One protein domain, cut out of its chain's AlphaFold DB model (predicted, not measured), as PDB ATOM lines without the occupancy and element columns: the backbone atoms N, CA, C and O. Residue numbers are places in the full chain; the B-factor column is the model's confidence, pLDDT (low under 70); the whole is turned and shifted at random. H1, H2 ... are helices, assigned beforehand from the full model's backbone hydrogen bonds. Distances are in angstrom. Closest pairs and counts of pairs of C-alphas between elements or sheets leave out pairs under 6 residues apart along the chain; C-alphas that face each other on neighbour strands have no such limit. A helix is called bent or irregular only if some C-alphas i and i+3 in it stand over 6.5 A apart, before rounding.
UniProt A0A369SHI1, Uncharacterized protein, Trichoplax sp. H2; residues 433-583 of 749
ATOM      1  N   GLU A 433     112.166 123.089  -2.920       76.12
ATOM      2  CA  GLU A 433     113.099 122.034  -2.557       76.12
ATOM      3  C   GLU A 433     114.358 122.049  -3.426       76.12
ATOM      4  O   GLU A 433     115.463 122.089  -2.897       76.12
ATOM      5  N   HIS A 434     114.225 122.153  -4.751       76.69
ATOM      6  CA  HIS A 434     115.370 122.238  -5.658       76.69
ATOM      7  C   HIS A 434     116.283 123.431  -5.338       76.69
ATOM      8  O   HIS A 434     117.502 123.288  -5.299       76.69
ATOM      9  N   LYS A 435     115.721 124.620  -5.072       75.19
ATOM     10  CA  LYS A 435     116.501 125.798  -4.657       75.19
ATOM     11  C   LYS A 435     117.159 125.598  -3.292       75.19
ATOM     12  O   LYS A 435     118.207 126.198  -3.065       75.19
ATOM     13  N   SER A 436     116.544 124.837  -2.386       73.00
ATOM     14  CA  SER A 436     117.118 124.493  -1.078       73.00
ATOM     15  C   SER A 436     118.303 123.533  -1.237       73.00
ATOM     16  O   SER A 436     119.409 123.884  -0.831       73.00
ATOM     17  N   VAL A 437     118.121 122.423  -1.959       75.00
ATOM     18  CA  VAL A 437     119.180 121.442  -2.256       75.00
ATOM     19  C   VAL A 437     120.333 122.083  -3.032       75.00
ATOM     20  O   VAL A 437     121.493 121.881  -2.697       75.00
ATOM     21  N   LEU A 438     120.051 122.921  -4.035       77.31
ATOM     22  CA  LEU A 438     121.098 123.621  -4.789       77.31
ATOM     23  C   LEU A 438     121.955 124.526  -3.887       77.31
ATOM     24  O   LEU A 438     123.152 124.676  -4.125       77.31
ATOM     25  N   ARG A 439     121.352 125.144  -2.867       70.12
ATOM     26  CA  ARG A 439     122.078 125.964  -1.889       70.12
ATOM     27  C   ARG A 439     122.921 125.109  -0.950       70.12
ATOM     28  O   ARG A 439     124.066 125.467  -0.711       70.12
ATOM     29  N   GLU A 440     122.402 123.977  -0.488       72.00
ATOM     30  CA  GLU A 440     123.159 123.010   0.316       72.00
ATOM     31  C   GLU A 440     124.358 122.434  -0.458       72.00
ATOM     32  O   GLU A 440     125.474 122.386   0.054       72.00
ATOM     33  N   VAL A 441     124.180 122.109  -1.740       75.38
ATOM     34  CA  VAL A 441     125.287 121.688  -2.612       75.38
ATOM     35  C   VAL A 441     126.341 122.793  -2.733       75.38
ATOM     36  O   VAL A 441     127.528 122.513  -2.584       75.38
ATOM     37  N   LYS A 442     125.932 124.050  -2.956       74.75
ATOM     38  CA  LYS A 442     126.864 125.191  -2.995       74.75
ATOM     39  C   LYS A 442     127.595 125.387  -1.665       74.75
ATOM     40  O   LYS A 442     128.791 125.641  -1.680       74.75
ATOM     41  N   PHE A 443     126.902 125.230  -0.538       76.19
ATOM     42  CA  PHE A 443     127.503 125.261   0.796       76.19
ATOM     43  C   PHE A 443     128.626 124.228   0.917       76.19
ATOM     44  O   PHE A 443     129.765 124.583   1.215       76.19
ATOM     45  N   HIS A 444     128.338 122.962   0.604       75.12
ATOM     46  CA  HIS A 444     129.343 121.904   0.665       75.12
ATOM     47  C   HIS A 444     130.496 122.136  -0.315       75.12
ATOM     48  O   HIS A 444     131.643 121.900   0.050       75.12
ATOM     49  N   GLN A 445     130.230 122.644  -1.522       77.56
ATOM     50  CA  GLN A 445     131.280 123.030  -2.470       77.56
ATOM     51  C   GLN A 445     132.220 124.087  -1.880       77.56
ATOM     52  O   GLN A 445     133.435 123.916  -1.963       77.56
ATOM     53  N   THR A 446     131.686 125.128  -1.237       74.62
ATOM     54  CA  THR A 446     132.497 126.150  -0.559       74.62
ATOM     55  C   THR A 446     133.326 125.545   0.573       74.62
ATOM     56  O   THR A 446     134.523 125.807   0.659       74.62
ATOM     57  N   VAL A 447     132.733 124.676   1.401       70.38
ATOM     58  CA  VAL A 447     133.453 123.978   2.482       70.38
ATOM     59  C   VAL A 447     134.592 123.114   1.928       70.38
ATOM     60  O   VAL A 447     135.707 123.158   2.446       70.38
ATOM     61  N   TYR A 448     134.350 122.353   0.858       76.06
ATOM     62  CA  TYR A 448     135.390 121.547   0.215       76.06
ATOM     63  C   TYR A 448     136.488 122.405  -0.413       76.06
ATOM     64  O   TYR A 448     137.661 122.054  -0.297       76.06
ATOM     65  N   GLN A 449     136.137 123.528  -1.041       76.94
ATOM     66  CA  GLN A 449     137.119 124.447  -1.614       76.94
ATOM     67  C   GLN A 449     138.032 125.019  -0.526       76.94
ATOM     68  O   GLN A 449     139.249 124.942  -0.653       76.94
ATOM     69  N   ILE A 450     137.454 125.461   0.594       74.31
ATOM     70  CA  ILE A 450     138.189 125.914   1.781       74.31
ATOM     71  C   ILE A 450     139.169 124.836   2.280       74.31
ATOM     72  O   ILE A 450     140.328 125.121   2.588       74.31
ATOM     73  N   GLN A 451     138.733 123.574   2.338       74.69
ATOM     74  CA  GLN A 451     139.597 122.461   2.743       74.69
ATOM     75  C   GLN A 451     140.731 122.199   1.743       74.69
ATOM     76  O   GLN A 451     141.856 121.915   2.160       74.69
ATOM     77  N   LEU A 452     140.451 122.281   0.440       78.81
ATOM     78  CA  LEU A 452     141.460 122.137  -0.608       78.81
ATOM     79  C   LEU A 452     142.489 123.264  -0.546       78.81
ATOM     80  O   LEU A 452     143.686 122.990  -0.611       78.81
ATOM     81  N   ASP A 453     142.047 124.503  -0.355       78.44
ATOM     82  CA  ASP A 453     142.919 125.672  -0.242       78.44
ATOM     83  C   ASP A 453     143.854 125.543   0.969       78.44
ATOM     84  O   ASP A 453     145.059 125.783   0.857       78.44
ATOM     85  N   TYR A 454     143.341 125.052   2.102       78.38
ATOM     86  CA  TYR A 454     144.156 124.737   3.276       78.38
ATOM     87  C   TYR A 454     145.214 123.659   2.991       78.38
ATOM     88  O   TYR A 454     146.393 123.839   3.306       78.38
ATOM     89  N   ILE A 455     144.823 122.549   2.358       77.75
ATOM     90  CA  ILE A 455     145.746 121.460   2.001       77.75
ATOM     91  C   ILE A 455     146.826 121.961   1.030       77.75
ATOM     92  O   ILE A 455     148.010 121.672   1.213       77.75
ATOM     93  N   ASN A 456     146.441 122.751   0.029       81.88
ATOM     94  CA  ASN A 456     147.366 123.345  -0.932       81.88
ATOM     95  C   ASN A 456     148.329 124.338  -0.265       81.88
ATOM     96  O   ASN A 456     149.513 124.354  -0.610       81.88
ATOM     97  N   SER A 457     147.864 125.114   0.723       78.44
ATOM     98  CA  SER A 457     148.724 125.975   1.549       78.44
ATOM     99  C   SER A 457     149.771 125.148   2.298       78.44
ATOM    100  O   SER A 457     150.955 125.467   2.235       78.44
ATOM    101  N   ILE A 458     149.381 124.028   2.921       76.62
ATOM    102  CA  ILE A 458     150.330 123.123   3.592       76.62
ATOM    103  C   ILE A 458     151.383 122.595   2.612       76.62
ATOM    104  O   ILE A 458     152.578 122.673   2.898       76.62
ATOM    105  N   PHE A 459     150.972 122.079   1.451       81.00
ATOM    106  CA  PHE A 459     151.918 121.541   0.468       81.00
ATOM    107  C   PHE A 459     152.871 122.604  -0.078       81.00
ATOM    108  O   PHE A 459     154.063 122.335  -0.238       81.00
ATOM    109  N   THR A 460     152.365 123.808  -0.339       81.50
ATOM    110  CA  THR A 460     153.181 124.937  -0.802       81.50
ATOM    111  C   THR A 460     154.195 125.335   0.265       81.50
ATOM    112  O   THR A 460     155.371 125.505  -0.040       81.50
ATOM    113  N   ASN A 461     153.774 125.374   1.527       77.50
ATOM    114  CA  ASN A 461     154.639 125.685   2.657       77.50
ATOM    115  C   ASN A 461     155.748 124.637   2.838       77.50
ATOM    116  O   ASN A 461     156.917 125.001   2.930       77.50
ATOM    117  N   ILE A 462     155.421 123.342   2.792       78.19
ATOM    118  CA  ILE A 462     156.423 122.262   2.855       78.19
ATOM    119  C   ILE A 462     157.409 122.364   1.684       78.19
ATOM    120  O   ILE A 462     158.618 122.228   1.876       78.19
ATOM    121  N   ARG A 463     156.914 122.634   0.469       84.94
ATOM    122  CA  ARG A 463     157.765 122.835  -0.711       84.94
ATOM    123  C   ARG A 463     158.700 124.031  -0.520       84.94
ATOM    124  O   ARG A 463     159.882 123.909  -0.823       84.94
ATOM    125  N   ASN A 464     158.202 125.143   0.011       81.81
ATOM    126  CA  ASN A 464     159.003 126.336   0.283       81.81
ATOM    127  C   ASN A 464     160.069 126.074   1.354       81.81
ATOM    128  O   ASN A 464     161.218 126.469   1.166       81.81
ATOM    129  N   ALA A 465     159.730 125.359   2.434       77.25
ATOM    130  CA  ALA A 465     160.688 124.961   3.466       77.25
ATOM    131  C   ALA A 465     161.810 124.086   2.887       77.25
ATOM    132  O   ALA A 465     162.987 124.327   3.150       77.25
ATOM    133  N   TYR A 466     161.454 123.114   2.040       82.88
ATOM    134  CA  TYR A 466     162.428 122.249   1.377       82.88
ATOM    135  C   TYR A 466     163.319 123.019   0.396       82.88
ATOM    136  O   TYR A 466     164.533 122.861   0.425       82.88
ATOM    137  N   GLN A 467     162.749 123.908  -0.423       85.88
ATOM    138  CA  GLN A 467     163.525 124.774  -1.318       85.88
ATOM    139  C   GLN A 467     164.433 125.740  -0.548       85.88
ATOM    140  O   GLN A 467     165.532 126.053  -1.002       85.88
ATOM    141  N   GLY A 468     163.991 126.226   0.614       82.69
ATOM    142  CA  GLY A 468     164.808 127.034   1.516       82.69
ATOM    143  C   GLY A 468     166.011 126.250   2.034       82.69
ATOM    144  O   GLY A 468     167.140 126.729   1.941       82.69
ATOM    145  N   PHE A 469     165.781 125.022   2.502       83.50
ATOM    146  CA  PHE A 469     166.838 124.099   2.909       83.50
ATOM    147  C   PHE A 469     167.803 123.785   1.754       83.50
ATOM    148  O   PHE A 469     169.013 123.919   1.916       83.50
ATOM    149  N   GLU A 470     167.280 123.450   0.574       86.38
ATOM    150  CA  GLU A 470     168.067 123.162  -0.627       86.38
ATOM    151  C   GLU A 470     168.955 124.353  -1.012       86.38
ATOM    152  O   GLU A 470     170.157 124.187  -1.199       86.38
ATOM    153  N   LYS A 471     168.409 125.577  -1.039       89.62
ATOM    154  CA  LYS A 471     169.188 126.798  -1.303       89.62
ATOM    155  C   LYS A 471     170.289 127.016  -0.270       89.62
ATOM    156  O   LYS A 471     171.394 127.406  -0.638       89.62
ATOM    157  N   GLN A 472     170.018 126.769   1.011       86.06
ATOM    158  CA  GLN A 472     171.034 126.894   2.057       86.06
ATOM    159  C   GLN A 472     172.139 125.844   1.908       86.06
ATOM    160  O   GLN A 472     173.313 126.195   2.011       86.06
ATOM    161  N   ALA A 473     171.783 124.590   1.622       86.38
ATOM    162  CA  ALA A 473     172.743 123.518   1.374       86.38
ATOM    163  C   ALA A 473     173.595 123.807   0.129       86.38
ATOM    164  O   ALA A 473     174.820 123.674   0.167       86.38
ATOM    165  N   ILE A 474     172.970 124.284  -0.953       89.94
ATOM    166  CA  ILE A 474     173.674 124.703  -2.166       89.94
ATOM    167  C   ILE A 474     174.643 125.844  -1.850       89.94
ATOM    168  O   ILE A 474     175.812 125.753  -2.201       89.94
ATOM    169  N   ASN A 475     174.201 126.888  -1.149       91.38
ATOM    170  CA  ASN A 475     175.036 128.059  -0.879       91.38
ATOM    171  C   ASN A 475     176.187 127.774   0.094       91.38
ATOM    172  O   ASN A 475     177.270 128.321  -0.087       91.38
ATOM    173  N   LYS A 476     175.968 126.945   1.123       88.31
ATOM    174  CA  LYS A 476     176.980 126.666   2.154       88.31
ATOM    175  C   LYS A 476     177.945 125.542   1.779       88.31
ATOM    176  O   LYS A 476     179.080 125.564   2.234       88.31
ATOM    177  N   ILE A 477     177.505 124.561   0.987       89.00
ATOM    178  CA  ILE A 477     178.298 123.360   0.677       89.00
ATOM    179  C   ILE A 477     178.657 123.324  -0.807       89.00
ATOM    180  O   ILE A 477     179.833 123.292  -1.167       89.00
ATOM    181  N   VAL A 478     177.651 123.345  -1.682       92.81
ATOM    182  CA  VAL A 478     177.848 123.075  -3.116       92.81
ATOM    183  C   VAL A 478     178.562 124.227  -3.825       92.81
ATOM    184  O   VAL A 478     179.429 123.976  -4.654       92.81
ATOM    185  N   MET A 479     178.227 125.478  -3.509       96.06
ATOM    186  CA  MET A 479     178.791 126.667  -4.155       96.06
ATOM    187  C   MET A 479     180.298 126.822  -3.902       96.06
ATOM    188  O   MET A 479     181.030 126.897  -4.889       96.06
ATOM    189  N   PRO A 480     180.800 126.768  -2.649       95.62
ATOM    190  CA  PRO A 480     182.242 126.799  -2.390       95.62
ATOM    191  C   PRO A 480     182.991 125.654  -3.082       95.62
ATOM    192  O   PRO A 480     184.044 125.873  -3.677       95.62
ATOM    193  N   LEU A 481     182.423 124.440  -3.072       94.50
ATOM    194  CA  LEU A 481     182.981 123.289  -3.791       94.50
ATOM    195  C   LEU A 481     183.045 123.538  -5.300       94.50
ATOM    196  O   LEU A 481     184.061 123.254  -5.924       94.50
ATOM    197  N   LYS A 482     181.977 124.081  -5.888       95.88
ATOM    198  CA  LYS A 482     181.885 124.339  -7.327       95.88
ATOM    199  C   LYS A 482     182.857 125.429  -7.779       95.88
ATOM    200  O   LYS A 482     183.444 125.285  -8.843       95.88
ATOM    201  N   GLU A 483     183.059 126.478  -6.985       97.06
ATOM    202  CA  GLU A 483     184.040 127.540  -7.261       97.06
ATOM    203  C   GLU A 483     185.484 127.014  -7.221       97.06
ATOM    204  O   GLU A 483     186.291 127.306  -8.110       97.06
ATOM    205  N   VAL A 484     185.802 126.170  -6.235       97.00
ATOM    206  CA  VAL A 484     187.104 125.489  -6.163       97.00
ATOM    207  C   VAL A 484     187.295 124.550  -7.355       97.00
ATOM    208  O   VAL A 484     188.357 124.541  -7.970       97.00
ATOM    209  N   LEU A 485     186.264 123.787  -7.721       96.19
ATOM    210  CA  LEU A 485     186.339 122.853  -8.842       96.19
ATOM    211  C   LEU A 485     186.473 123.591 -10.180       96.19
ATOM    212  O   LEU A 485     187.230 123.154 -11.038       96.19
ATOM    213  N   HIS A 486     185.795 124.730 -10.334       97.25
ATOM    214  CA  HIS A 486     185.880 125.565 -11.529       97.25
ATOM    215  C   HIS A 486     187.274 126.180 -11.708       97.25
ATOM    216  O   HIS A 486     187.861 126.067 -12.783       97.25
ATOM    217  N   SER A 487     187.847 126.750 -10.645       97.00
ATOM    218  CA  SER A 487     189.219 127.277 -10.689       97.00
ATOM    219  C   SER A 487     190.264 126.175 -10.908       97.00
ATOM    220  O   SER A 487     191.269 126.400 -11.580       97.00
ATOM    221  N   PHE A 488     190.014 124.957 -10.414       96.94
ATOM    222  CA  PHE A 488     190.847 123.794 -10.722       96.94
ATOM    223  C   PHE A 488     190.757 123.382 -12.198       96.94
ATOM    224  O   PHE A 488     191.787 123.122 -12.813       96.94
ATOM    225  N   THR A 489     189.554 123.354 -12.785       96.19
ATOM    226  CA  THR A 489     189.394 123.070 -14.222       96.19
ATOM    227  C   THR A 489     190.042 124.146 -15.094       96.19
ATOM    228  O   THR A 489     190.697 123.843 -16.082       96.19
ATOM    229  N   GLU A 490     189.963 125.415 -14.695       97.00
ATOM    230  CA  GLU A 490     190.637 126.500 -15.414       97.00
ATOM    231  C   GLU A 490     192.168 126.347 -15.370       97.00
ATOM    232  O   GLU A 490     192.854 126.552 -16.378       97.00
ATOM    233  N   LEU A 491     192.706 125.917 -14.224       96.50
ATOM    234  CA  LEU A 491     194.117 125.569 -14.071       96.50
ATOM    235  C   LEU A 491     194.521 124.377 -14.950       96.50
ATOM    236  O   LEU A 491     195.594 124.427 -15.556       96.50
ATOM    237  N   SER A 492     193.690 123.330 -15.038       95.44
ATOM    238  CA  SER A 492     193.988 122.171 -15.889       95.44
ATOM    239  C   SER A 492     194.012 122.524 -17.371       95.44
ATOM    240  O   SER A 492     194.821 121.966 -18.110       95.44
ATOM    241  N   ASP A 493     193.171 123.469 -17.789       96.81
ATOM    242  CA  ASP A 493     192.986 123.794 -19.201       96.81
ATOM    243  C   ASP A 493     194.015 124.813 -19.716       96.81
ATOM    244  O   ASP A 493     194.466 124.718 -20.857       96.81
ATOM    245  N   THR A 494     194.413 125.789 -18.892       92.62
ATOM    246  CA  THR A 494     195.266 126.909 -19.343       92.62
ATOM    247  C   THR A 494     196.748 126.762 -18.993       92.62
ATOM    248  O   THR A 494     197.567 127.453 -19.597       92.62
ATOM    249  N   VAL A 495     197.115 125.900 -18.029       91.31
ATOM    250  CA  VAL A 495     198.497 125.677 -17.528       91.31
ATOM    251  C   VAL A 495     199.276 126.991 -17.313       91.31
ATOM    252  O   VAL A 495     200.490 127.075 -17.498       91.31
ATOM    253  N   SER A 496     198.575 128.066 -16.945       95.75
ATOM    254  CA  SER A 496     199.169 129.389 -16.781       95.75
ATOM    255  C   SER A 496     199.505 129.654 -15.314       95.75
ATOM    256  O   SER A 496     198.805 129.222 -14.393       95.75
ATOM    257  N   GLY A 497     200.574 130.416 -15.068       94.19
ATOM    258  CA  GLY A 497     200.928 130.837 -13.708       94.19
ATOM    259  C   GLY A 497     199.879 131.754 -13.060       94.19
ATOM    260  O   GLY A 497     199.846 131.891 -11.838       94.19
ATOM    261  N   GLU A 498     199.020 132.387 -13.860       94.81
ATOM    262  CA  GLU A 498     197.897 133.199 -13.386       94.81
ATOM    263  C   GLU A 498     196.731 132.323 -12.914       94.81
ATOM    264  O   GLU A 498     196.242 132.523 -11.804       94.81
ATOM    265  N   ALA A 499     196.387 131.270 -13.665       94.88
ATOM    266  CA  ALA A 499     195.381 130.291 -13.255       94.88
ATOM    267  C   ALA A 499     195.775 129.567 -11.956       94.88
ATOM    268  O   ALA A 499     194.932 129.353 -11.085       94.88
ATOM    269  N   LEU A 500     197.069 129.275 -11.757       95.88
ATOM    270  CA  LEU A 500     197.556 128.691 -10.500       95.88
ATOM    271  C   LEU A 500     197.367 129.653  -9.323       95.88
ATOM    272  O   LEU A 500     196.942 129.242  -8.243       95.88
ATOM    273  N   ARG A 501     197.664 130.942  -9.525       96.00
ATOM    274  CA  ARG A 501     197.435 131.968  -8.501       96.00
ATOM    275  C   ARG A 501     195.952 132.112  -8.180       96.00
ATOM    276  O   ARG A 501     195.629 132.140  -6.997       96.00
ATOM    277  N   ASN A 502     195.083 132.127  -9.192       96.44
ATOM    278  CA  ASN A 502     193.628 132.214  -9.031       96.44
ATOM    279  C   ASN A 502     193.051 130.998  -8.299       96.44
ATOM    280  O   ASN A 502     192.221 131.154  -7.402       96.44
ATOM    281  N   PHE A 503     193.525 129.790  -8.612       97.62
ATOM    282  CA  PHE A 503     193.147 128.587  -7.876       97.62
ATOM    283  C   PHE A 503     193.584 128.667  -6.412       97.62
ATOM    284  O   PHE A 503     192.767 128.461  -5.521       97.62
ATOM    285  N   ILE A 504     194.844 129.020  -6.132       96.94
ATOM    286  CA  ILE A 504     195.346 129.100  -4.752       96.94
ATOM    287  C   ILE A 504     194.597 130.172  -3.950       96.94
ATOM    288  O   ILE A 504     194.282 129.943  -2.781       96.94
ATOM    289  N   THR A 505     194.287 131.332  -4.537       97.06
ATOM    290  CA  THR A 505     193.521 132.384  -3.851       97.06
ATOM    291  C   THR A 505     192.069 131.976  -3.611       97.06
ATOM    292  O   THR A 505     191.582 132.169  -2.496       97.06
ATOM    293  N   THR A 506     191.408 131.360  -4.596       97.19
ATOM    294  CA  THR A 506     190.026 130.852  -4.482       97.19
ATOM    295  C   THR A 506     189.936 129.716  -3.473       97.19
ATOM    296  O   THR A 506     189.084 129.718  -2.589       97.19
ATOM    297  N   PHE A 507     190.872 128.771  -3.536       96.94
ATOM    298  CA  PHE A 507     190.968 127.696  -2.567       96.94
ATOM    299  C   PHE A 507     191.187 128.272  -1.173       96.94
ATOM    300  O   PHE A 507     190.414 127.975  -0.272       96.94
ATOM    301  N   LYS A 508     192.164 129.164  -0.977       96.44
ATOM    302  CA  LYS A 508     192.466 129.747   0.340       96.44
ATOM    303  C   LYS A 508     191.305 130.558   0.920       96.44
ATOM    304  O   LYS A 508     191.112 130.522   2.136       96.44
ATOM    305  N   SER A 509     190.534 131.266   0.089       97.12
ATOM    306  CA  SER A 509     189.355 132.011   0.550       97.12
ATOM    307  C   SER A 509     188.233 131.064   0.985       97.12
ATOM    308  O   SER A 509     187.653 131.268   2.051       97.12
ATOM    309  N   LYS A 510     187.995 129.981   0.233       96.75
ATOM    310  CA  LYS A 510     186.945 128.987   0.509       96.75
ATOM    311  C   LYS A 510     187.340 127.863   1.465       96.75
ATOM    312  O   LYS A 510     186.463 127.196   2.005       96.75
ATOM    313  N   THR A 511     188.630 127.682   1.750       93.88
ATOM    314  CA  THR A 511     189.136 126.602   2.618       93.88
ATOM    315  C   THR A 511     188.550 126.700   4.018       93.88
ATOM    316  O   THR A 511     188.228 125.672   4.594       93.88
ATOM    317  N   LYS A 512     188.379 127.910   4.572       93.06
ATOM    318  CA  LYS A 512     187.775 128.077   5.904       93.06
ATOM    319  C   LYS A 512     186.321 127.603   5.921       93.06
ATOM    320  O   LYS A 512     185.975 126.793   6.766       93.06
ATOM    321  N   GLU A 513     185.521 128.026   4.940       92.81
ATOM    322  CA  GLU A 513     184.118 127.604   4.800       92.81
ATOM    323  C   GLU A 513     184.011 126.077   4.637       92.81
ATOM    324  O   GLU A 513     183.225 125.429   5.325       92.81
ATOM    325  N   LEU A 514     184.843 125.483   3.776       92.25
ATOM    326  CA  LEU A 514     184.863 124.035   3.551       92.25
ATOM    327  C   LEU A 514     185.378 123.253   4.758       92.25
ATOM    328  O   LEU A 514     184.875 122.168   5.031       92.25
ATOM    329  N   TYR A 515     186.358 123.790   5.482       91.56
ATOM    330  CA  TYR A 515     186.889 123.177   6.694       91.56
ATOM    331  C   TYR A 515     185.864 123.214   7.824       91.56
ATOM    332  O   TYR A 515     185.680 122.206   8.496       91.56
ATOM    333  N   ASP A 516     185.150 124.325   7.996       88.69
ATOM    334  CA  ASP A 516     184.077 124.433   8.983       88.69
ATOM    335  C   ASP A 516     182.954 123.435   8.675       88.69
ATOM    336  O   ASP A 516     182.467 122.756   9.578       88.69
ATOM    337  N   VAL A 517     182.597 123.268   7.395       88.31
ATOM    338  CA  VAL A 517     181.640 122.244   6.949       88.31
ATOM    339  C   VAL A 517     182.184 120.832   7.186       88.31
ATOM    340  O   VAL A 517     181.480 119.999   7.747       88.31
ATOM    341  N   ALA A 518     183.425 120.541   6.795       87.56
ATOM    342  CA  ALA A 518     184.026 119.218   6.955       87.56
ATOM    343  C   ALA A 518     184.152 118.824   8.432       87.56
ATOM    344  O   ALA A 518     183.756 117.724   8.806       87.56
ATOM    345  N   LYS A 519     184.606 119.751   9.280       84.25
ATOM    346  CA  LYS A 519     184.690 119.583  10.734       84.25
ATOM    347  C   LYS A 519     183.312 119.376  11.357       84.25
ATOM    348  O   LYS A 519     183.175 118.604  12.299       84.25
ATOM    349  N   ALA A 520     182.287 120.028  10.811       81.06
ATOM    350  CA  ALA A 520     180.909 119.812  11.219       81.06
ATOM    351  C   ALA A 520     180.392 118.408  10.845       81.06
ATOM    352  O   ALA A 520     179.493 117.927  11.514       81.06
ATOM    353  N   PHE A 521     180.953 117.732   9.832       78.50
ATOM    354  CA  PHE A 521     180.572 116.368   9.423       78.50
ATOM    355  C   PHE A 521     181.488 115.257   9.958       78.50
ATOM    356  O   PHE A 521     181.164 114.077   9.806       78.50
ATOM    357  N   GLU A 522     182.623 115.600  10.565       81.75
ATOM    358  CA  GLU A 522     183.624 114.629  10.993       81.75
ATOM    359  C   GLU A 522     183.099 113.791  12.181       81.75
ATOM    360  O   GLU A 522     182.700 114.346  13.210       81.75
ATOM    361  N   PRO A 523     183.046 112.450  12.075       63.97
ATOM    362  CA  PRO A 523     182.613 111.606  13.180       63.97
ATOM    363  C   PRO A 523     183.693 111.603  14.267       63.97
ATOM    364  O   PRO A 523     184.791 111.086  14.069       63.97
ATOM    365  N   TYR A 524     183.396 112.176  15.434       63.09
ATOM    366  CA  TYR A 524     184.302 112.094  16.579       63.09
ATOM    367  C   TYR A 524     184.365 110.656  17.109       63.09
ATOM    368  O   TYR A 524     183.337 110.063  17.426       63.09
ATOM    369  N   ASN A 525     185.579 110.131  17.286       68.94
ATOM    370  CA  ASN A 525     185.842 108.809  17.874       68.94
ATOM    371  C   ASN A 525     185.757 108.785  19.412       68.94
ATOM    372  O   ASN A 525     186.197 107.820  20.039       68.94
ATOM    373  N   ASN A 526     185.224 109.833  20.043       59.69
ATOM    374  CA  ASN A 526     185.110 109.864  21.495       59.69
ATOM    375  C   ASN A 526     183.907 109.022  21.926       59.69
ATOM    376  O   ASN A 526     182.798 109.199  21.431       59.69
ATOM    377  N   SER A 527     184.150 108.106  22.862       66.81
ATOM    378  CA  SER A 527     183.220 107.093  23.379       66.81
ATOM    379  C   SER A 527     181.943 107.639  24.030       66.81
ATOM    380  O   SER A 527     181.056 106.856  24.358       66.81
ATOM    381  N   ASP A 528     181.805 108.959  24.156       60.59
ATOM    382  CA  ASP A 528     180.645 109.628  24.745       60.59
ATOM    383  C   ASP A 528     179.632 110.060  23.663       60.59
ATOM    384  O   ASP A 528     179.286 111.222  23.480       60.59
ATOM    385  N   GLY A 529     179.148 109.063  22.921       60.72
ATOM    386  CA  GLY A 529     177.736 108.915  22.547       60.72
ATOM    387  C   GLY A 529     177.092 109.784  21.456       60.72
ATOM    388  O   GLY A 529     176.110 109.315  20.882       60.72
ATOM    389  N   ILE A 530     177.558 110.993  21.122       58.81
ATOM    390  CA  ILE A 530     176.891 111.827  20.095       58.81
ATOM    391  C   ILE A 530     177.928 112.481  19.178       58.81
ATOM    392  O   ILE A 530     178.680 113.362  19.576       58.81
ATOM    393  N   SER A 531     177.965 112.027  17.924       71.31
ATOM    394  CA  SER A 531     178.856 112.565  16.894       71.31
ATOM    395  C   SER A 531     178.489 114.026  16.558       71.31
ATOM    396  O   SER A 531     177.313 114.308  16.331       71.31
ATOM    397  N   PRO A 532     179.455 114.954  16.441       63.78
ATOM    398  CA  PRO A 532     179.217 116.336  16.019       63.78
ATOM    399  C   PRO A 532     178.681 116.431  14.583       63.78
ATOM    400  O   PRO A 532     177.953 117.368  14.270       63.78
ATOM    401  N   GLY A 533     178.905 115.404  13.753       68.56
ATOM    402  CA  GLY A 533     178.185 115.198  12.490       68.56
ATOM    403  C   GLY A 533     176.667 115.170  12.658       68.56
ATOM    404  O   GLY A 533     175.922 115.739  11.856       68.56
ATOM    405  N   VAL A 534     176.195 114.540  13.735       71.25
ATOM    406  CA  VAL A 534     174.775 114.510  14.097       71.25
ATOM    407  C   VAL A 534     174.323 115.882  14.584       71.25
ATOM    408  O   VAL A 534     173.203 116.272  14.287       71.25
ATOM    409  N   GLU A 535     175.178 116.646  15.261       74.62
ATOM    410  CA  GLU A 535     174.865 117.992  15.759       74.62
ATOM    411  C   GLU A 535     174.794 119.048  14.638       74.62
ATOM    412  O   GLU A 535     173.907 119.903  14.633       74.62
ATOM    413  N   ALA A 536     175.654 118.950  13.622       70.31
ATOM    414  CA  ALA A 536     175.588 119.786  12.426       70.31
ATOM    415  C   ALA A 536     174.335 119.491  11.589       70.31
ATOM    416  O   ALA A 536     173.604 120.395  11.181       70.31
ATOM    417  N   LEU A 537     174.032 118.208  11.374       74.62
ATOM    418  CA  LEU A 537     172.765 117.803  10.763       74.62
ATOM    419  C   LEU A 537     171.570 118.198  11.637       74.62
ATOM    420  O   LEU A 537     170.532 118.579  11.100       74.62
ATOM    421  N   SER A 538     171.727 118.179  12.961       79.25
ATOM    422  CA  SER A 538     170.718 118.635  13.915       79.25
ATOM    423  C   SER A 538     170.480 120.135  13.796       79.25
ATOM    424  O   SER A 538     169.330 120.539  13.762       79.25
ATOM    425  N   THR A 539     171.509 120.969  13.619       77.94
ATOM    426  CA  THR A 539     171.335 122.423  13.431       77.94
ATOM    427  C   THR A 539     170.644 122.757  12.111       77.94
ATOM    428  O   THR A 539     169.748 123.599  12.085       77.94
ATOM    429  N   TYR A 540     170.973 122.064  11.014       73.75
ATOM    430  CA  TYR A 540     170.203 122.191   9.768       73.75
ATOM    431  C   TYR A 540     168.771 121.666   9.913       73.75
ATOM    432  O   TYR A 540     167.830 122.289   9.416       73.75
ATOM    433  N   SER A 541     168.590 120.546  10.614       78.12
ATOM    434  CA  SER A 541     167.269 120.014  10.942       78.12
ATOM    435  C   SER A 541     166.487 120.979  11.828       78.12
ATOM    436  O   SER A 541     165.278 121.076  11.677       78.12
ATOM    437  N   GLN A 542     167.149 121.694  12.733       83.44
ATOM    438  CA  GLN A 542     166.547 122.649  13.648       83.44
ATOM    439  C   GLN A 542     166.091 123.888  12.887       83.44
ATOM    440  O   GLN A 542     164.942 124.266  13.031       83.44
ATOM    441  N   LEU A 543     166.912 124.429  11.983       78.19
ATOM    442  CA  LEU A 543     166.506 125.496  11.058       78.19
ATOM    443  C   LEU A 543     165.327 125.082  10.169       78.19
ATOM    444  O   LEU A 543     164.411 125.867   9.922       78.19
ATOM    445  N   PHE A 544     165.333 123.842   9.675       77.62
ATOM    446  CA  PHE A 544     164.200 123.298   8.933       77.62
ATOM    447  C   PHE A 544     162.948 123.207   9.815       77.62
ATOM    448  O   PHE A 544     161.877 123.623   9.379       77.62
ATOM    449  N   ASN A 545     163.083 122.718  11.049       80.81
ATOM    450  CA  ASN A 545     161.986 122.611  12.006       80.81
ATOM    451  C   ASN A 545     161.465 123.988  12.437       80.81
ATOM    452  O   ASN A 545     160.261 124.157  12.516       80.81
ATOM    453  N   GLU A 546     162.327 124.988  12.629       85.06
ATOM    454  CA  GLU A 546     161.945 126.369  12.947       85.06
ATOM    455  C   GLU A 546     161.147 127.000  11.802       85.06
ATOM    456  O   GLU A 546     160.075 127.562  12.031       85.06
ATOM    457  N   ASN A 547     161.609 126.833  10.556       79.31
ATOM    458  CA  ASN A 547     160.851 127.251   9.375       79.31
ATOM    459  C   ASN A 547     159.514 126.505   9.273       79.31
ATOM    460  O   ASN A 547     158.490 127.090   8.923       79.31
ATOM    461  N   LEU A 548     159.508 125.205   9.570       77.06
ATOM    462  CA  LEU A 548     158.299 124.392   9.554       77.06
ATOM    463  C   LEU A 548     157.329 124.815  10.664       77.06
ATOM    464  O   LEU A 548     156.129 124.874  10.412       77.06
ATOM    465  N   ASP A 549     157.820 125.181  11.845       83.50
ATOM    466  CA  ASP A 549     157.037 125.702  12.965       83.50
ATOM    467  C   ASP A 549     156.441 127.072  12.638       83.50
ATOM    468  O   ASP A 549     155.265 127.313  12.919       83.50
ATOM    469  N   GLU A 550     157.206 127.969  12.011       84.81
ATOM    470  CA  GLU A 550     156.706 129.265  11.542       84.81
ATOM    471  C   GLU A 550     155.596 129.082  10.498       84.81
ATOM    472  O   GLU A 550     154.502 129.635  10.643       84.81
ATOM    473  N   LEU A 551     155.812 128.206   9.515       76.06
ATOM    474  CA  LEU A 551     154.800 127.853   8.515       76.06
ATOM    475  C   LEU A 551     153.589 127.142   9.130       76.06
ATOM    476  O   LEU A 551     152.468 127.282   8.634       76.06
ATOM    477  N   THR A 552     153.783 126.382  10.207       77.19
ATOM    478  CA  THR A 552     152.699 125.724  10.947       77.19
ATOM    479  C   THR A 552     151.872 126.751  11.714       77.19
ATOM    480  O   THR A 552     150.645 126.667  11.691       77.19
ATOM    481  N   LYS A 553     152.505 127.764  12.320       86.00
ATOM    482  CA  LYS A 553     151.811 128.902  12.944       86.00
ATOM    483  C   LYS A 553     151.016 129.700  11.912       86.00
ATOM    484  O   LYS A 553     149.852 130.006  12.156       86.00
ATOM    485  N   GLU A 554     151.593 129.982  10.745       82.38
ATOM    486  CA  GLU A 554     150.881 130.652   9.651       82.38
ATOM    487  C   GLU A 554     149.681 129.821   9.163       82.38
ATOM    488  O   GLU A 554     148.580 130.340   8.983       82.38
ATOM    489  N   ASN A 555     149.858 128.505   9.017       73.69
ATOM    490  CA  ASN A 555     148.773 127.596   8.652       73.69
ATOM    491  C   ASN A 555     147.704 127.485   9.747       73.69
ATOM    492  O   ASN A 555     146.530 127.337   9.416       73.69
ATOM    493  N   ALA A 556     148.070 127.570  11.027       77.81
ATOM    494  CA  ALA A 556     147.109 127.624  12.124       77.81
ATOM    495  C   ALA A 556     146.262 128.903  12.042       77.81
ATOM    496  O   ALA A 556     145.041 128.818  12.105       77.81
ATOM    497  N   LEU A 557     146.883 130.059  11.776       85.50
ATOM    498  CA  LEU A 557     146.158 131.315  11.557       85.50
ATOM    499  C   LEU A 557     145.212 131.229  10.353       85.50
ATOM    500  O   LEU A 557     144.053 131.624  10.459       85.50
ATOM    501  N   LYS A 558     145.667 130.665   9.227       77.00
ATOM    502  CA  LYS A 558     144.814 130.419   8.050       77.00
ATOM    503  C   LYS A 558     143.665 129.466   8.372       77.00
ATOM    504  O   LYS A 558     142.537 129.724   7.978       77.00
ATOM    505  N   ARG A 559     143.919 128.383   9.109       76.56
ATOM    506  CA  ARG A 559     142.878 127.443   9.552       76.56
ATOM    507  C   ARG A 559     141.829 128.149  10.404       76.56
ATOM    508  O   ARG A 559     140.643 127.930  10.193       76.56
ATOM    509  N   ASP A 560     142.254 128.992  11.337       83.44
ATOM    510  CA  ASP A 560     141.347 129.705  12.234       83.44
ATOM    511  C   ASP A 560     140.538 130.778  11.470       83.44
ATOM    512  O   ASP A 560     139.343 130.942  11.719       83.44
ATOM    513  N   GLN A 561     141.138 131.437  10.468       84.75
ATOM    514  CA  GLN A 561     140.426 132.310   9.521       84.75
ATOM    515  C   GLN A 561     139.373 131.537   8.717       84.75
ATOM    516  O   GLN A 561     138.211 131.932   8.687       84.75
ATOM    517  N   LEU A 562     139.750 130.396   8.135       75.69
ATOM    518  CA  LEU A 562     138.843 129.542   7.367       75.69
ATOM    519  C   LEU A 562     137.719 128.956   8.232       75.69
ATOM    520  O   LEU A 562     136.589 128.834   7.767       75.69
ATOM    521  N   ALA A 563     137.995 128.625   9.496       75.94
ATOM    522  CA  ALA A 563     136.975 128.208  10.455       75.94
ATOM    523  C   ALA A 563     135.998 129.351  10.768       75.94
ATOM    524  O   ALA A 563     134.791 129.128  10.829       75.94
ATOM    525  N   SER A 564     136.499 130.585  10.911       87.88
ATOM    526  CA  SER A 564     135.643 131.766  11.057       87.88
ATOM    527  C   SER A 564     134.767 131.991   9.825       87.88
ATOM    528  O   SER A 564     133.584 132.291   9.976       87.88
ATOM    529  N   ASP A 565     135.310 131.816   8.622       79.12
ATOM    530  CA  ASP A 565     134.539 131.939   7.387       79.12
ATOM    531  C   ASP A 565     133.497 130.821   7.253       79.12
ATOM    532  O   ASP A 565     132.366 131.094   6.861       79.12
ATOM    533  N   LEU A 566     133.811 129.595   7.679       76.06
ATOM    534  CA  LEU A 566     132.849 128.492   7.726       76.06
ATOM    535  C   LEU A 566     131.666 128.821   8.651       76.06
ATOM    536  O   LEU A 566     130.517 128.663   8.240       76.06
ATOM    537  N   ILE A 567     131.931 129.364   9.844       83.25
ATOM    538  CA  ILE A 567     130.881 129.816  10.772       83.25
ATOM    539  C   ILE A 567     130.017 130.912  10.133       83.25
ATOM    540  O   ILE A 567     128.797 130.880  10.272       83.25
ATOM    541  N   LYS A 568     130.605 131.871   9.399       84.38
ATOM    542  CA  LYS A 568     129.820 132.905   8.692       84.38
ATOM    543  C   LYS A 568     128.877 132.285   7.665       84.38
ATOM    544  O   LYS A 568     127.708 132.654   7.621       84.38
ATOM    545  N   VAL A 569     129.361 131.322   6.882       74.56
ATOM    546  CA  VAL A 569     128.537 130.628   5.887       74.56
ATOM    547  C   VAL A 569     127.417 129.819   6.570       74.56
ATOM    548  O   VAL A 569     126.284 129.807   6.085       74.56
ATOM    549  N   GLU A 570     127.682 129.178   7.713       75.94
ATOM    550  CA  GLU A 570     126.642 128.511   8.513       75.94
ATOM    551  C   GLU A 570     125.596 129.503   9.043       75.94
ATOM    552  O   GLU A 570     124.396 129.255   8.923       75.94
ATOM    553  N   MET A 571     126.025 130.662   9.549       84.94
ATOM    554  CA  MET A 571     125.117 131.722   9.993       84.94
ATOM    555  C   MET A 571     124.253 132.263   8.848       84.94
ATOM    556  O   MET A 571     123.062 132.501   9.046       84.94
ATOM    557  N   GLU A 572     124.812 132.438   7.648       79.69
ATOM    558  CA  GLU A 572     124.056 132.833   6.453       79.69
ATOM    559  C   GLU A 572     123.010 131.780   6.076       79.69
ATOM    560  O   GLU A 572     121.865 132.121   5.767       79.69
ATOM    561  N   ARG A 573     123.371 130.493   6.149       79.31
ATOM    562  CA  ARG A 573     122.440 129.381   5.926       79.31
ATOM    563  C   ARG A 573     121.290 129.413   6.932       79.31
ATOM    564  O   ARG A 573     120.133 129.322   6.528       79.31
ATOM    565  N   ASP A 574     121.595 129.557   8.217       80.81
ATOM    566  CA  ASP A 574     120.598 129.517   9.288       80.81
ATOM    567  C   ASP A 574     119.705 130.765   9.283       80.81
ATOM    568  O   ASP A 574     118.483 130.653   9.397       80.81
ATOM    569  N   SER A 575     120.283 131.946   9.043       81.81
ATOM    570  CA  SER A 575     119.538 133.191   8.818       81.81
ATOM    571  C   SER A 575     118.601 133.060   7.621       81.81
ATOM    572  O   SER A 575     117.438 133.466   7.684       81.81
ATOM    573  N   PHE A 576     119.060 132.426   6.542       73.12
ATOM    574  CA  PHE A 576     118.223 132.177   5.383       73.12
ATOM    575  C   PHE A 576     117.094 131.188   5.693       73.12
ATOM    576  O   PHE A 576     115.958 131.435   5.299       73.12
ATOM    577  N   LEU A 577     117.362 130.078   6.388       73.81
ATOM    578  CA  LEU A 577     116.320 129.124   6.789       73.81
ATOM    579  C   LEU A 577     115.270 129.789   7.689       73.81
ATOM    580  O   LEU A 577     114.076 129.542   7.517       73.81
ATOM    581  N   ALA A 578     115.699 130.688   8.577       80.25
ATOM    582  CA  ALA A 578     114.806 131.505   9.389       80.25
ATOM    583  C   ALA A 578     113.977 132.488   8.540       80.25
ATOM    584  O   ALA A 578     112.778 132.633   8.766       80.25
ATOM    585  N   SER A 579     114.584 133.108   7.522       74.69
ATOM    586  CA  SER A 579     113.917 134.041   6.595       74.69
ATOM    587  C   SER A 579     112.968 133.330   5.625       74.69
ATOM    588  O   SER A 579     111.947 133.871   5.221       74.69
ATOM    589  N   GLN A 580     113.269 132.080   5.260       67.06
ATOM    590  CA  GLN A 580     112.430 131.244   4.401       67.06
ATOM    591  C   GLN A 580     111.250 130.618   5.160       67.06
ATOM    592  O   GLN A 580     110.509 129.816   4.587       67.06
ATOM    593  N   SER A 581     111.051 130.980   6.432       60.44
ATOM    594  CA  SER A 581     109.872 130.632   7.217       60.44
ATOM    595  C   SER A 581     108.621 131.229   6.567       60.44
ATOM    596  O   SER A 581     108.218 132.331   6.899       60.44
ATOM    597  N   ILE A 582     108.079 130.492   5.587       56.50
ATOM    598  CA  ILE A 582     106.724 130.321   5.021       56.50
ATOM    599  C   ILE A 582     105.759 131.534   4.982       56.50
ATOM    600  O   ILE A 582     104.970 131.642   4.041       56.50
ATOM    601  N   GLN A 583     105.795 132.456   5.938       56.03
ATOM    602  CA  GLN A 583     104.946 133.640   6.022       56.03
ATOM    603  C   GLN A 583     105.098 134.592   4.834       56.03
ATOM    604  O   GLN A 583     104.066 135.005   4.311       56.03
TER     605      GLN A 583
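Overview. This is residues 433 to 583 of the 749 residues of an uncharacterized protein of Trichoplax sp. H2 (UniProt A0A369SHI1). You are looking at a long stalk with a small head: two long helices, H1a and H3, run side by side in opposite ways, and at one end of this pair the head is made of the shorter pieces H1b, H2a and H2b. H1 bends out of the stalk into the head, H1b and H2a make a short helical hairpin there, and H2b crosses back to the beginning of H3. Residues 525 to 530, in the link before H3, stick out as a loop, and residues 493 to 498 stand free at the hairpin's turn. The printed part has 151 residues with three named helices in the order H1, H2, H3 and no named strand, class all helix; it is extended, with a radius of gyration of the C-alphas of 28.5 A and spans of 97 by 46 by 18 A.

Arrangement. Start with H1, residues 433 to 494, which by its hydrogen bonds was assigned as one helix but is bent: C-alphas 476 and 479 are 6.6 A apart. Its arms, H1a of residues 433 to 476 and H1b of residues 479 to 494, stand at a steep tilt of 51 degrees. H2, residues 497 to 521, was likewise assigned as one helix but is bent, with C-alphas 509 and 512 6.8 A apart; its arms, H2a of residues 497 to 509 and H2b of residues 512 to 521, also stand at a steep tilt of 51 degrees. H1b and H2a touch as a helical hairpin, opposite ways at a shallow tilt of 12 degrees; their closest C-alphas, of Leu 491 and Ala 499, are 5.0 A apart. H1b, with residues 480 to 481 alone, and H2b only just touch, only at their ends, with 3 pairs of C-alphas within 8 A; the closest are those of Pro 480 and Leu 514, at 7.1 A. Next comes H3, residues 532 to 579, which touches H2b with residues 532 to 536 alone, about perpendicular at 80 degrees; the closest C-alphas, of Phe 521 and Gly 533, are 4.1 A apart. H3 then touches H1a, opposite ways at a shallow tilt of 15 degrees, closest at the C-alphas of Asn 461 and Leu 551, 6.2 A apart. H2a and H3 are apart. In H1a, H1b, H2a, H2b and H3 every O i to N i+4 pair is within hydrogen-bond range.

Along the chain. Find C-alpha 433 at (113.099, 122.034, -2.557); from there H1a runs 64.2 A to C-alpha 476 at (176.980, 126.666, 2.154). H1b measures 22.4 A, H2a 18.4 A and H2b 14.2 A. H3 runs 68.3 A and ends at C-alpha 579, at (113.917, 134.041, 6.595).

Size, cuts and confidence. The two C-alphas farthest apart, of Gly 497 and Gln 583, are 98.0 A apart, while those of the first and last printed residues, Glu 433 and Gln 583, are 16.6 A apart. The printed part has no cut; the link from H1 to H2 is tight, and that from H2 to H3 is short, with 10 residues. The mean pLDDT of the printed part is 81.9, and residues 523 to 530, 532 to 533 and 580 to 583 are under 70.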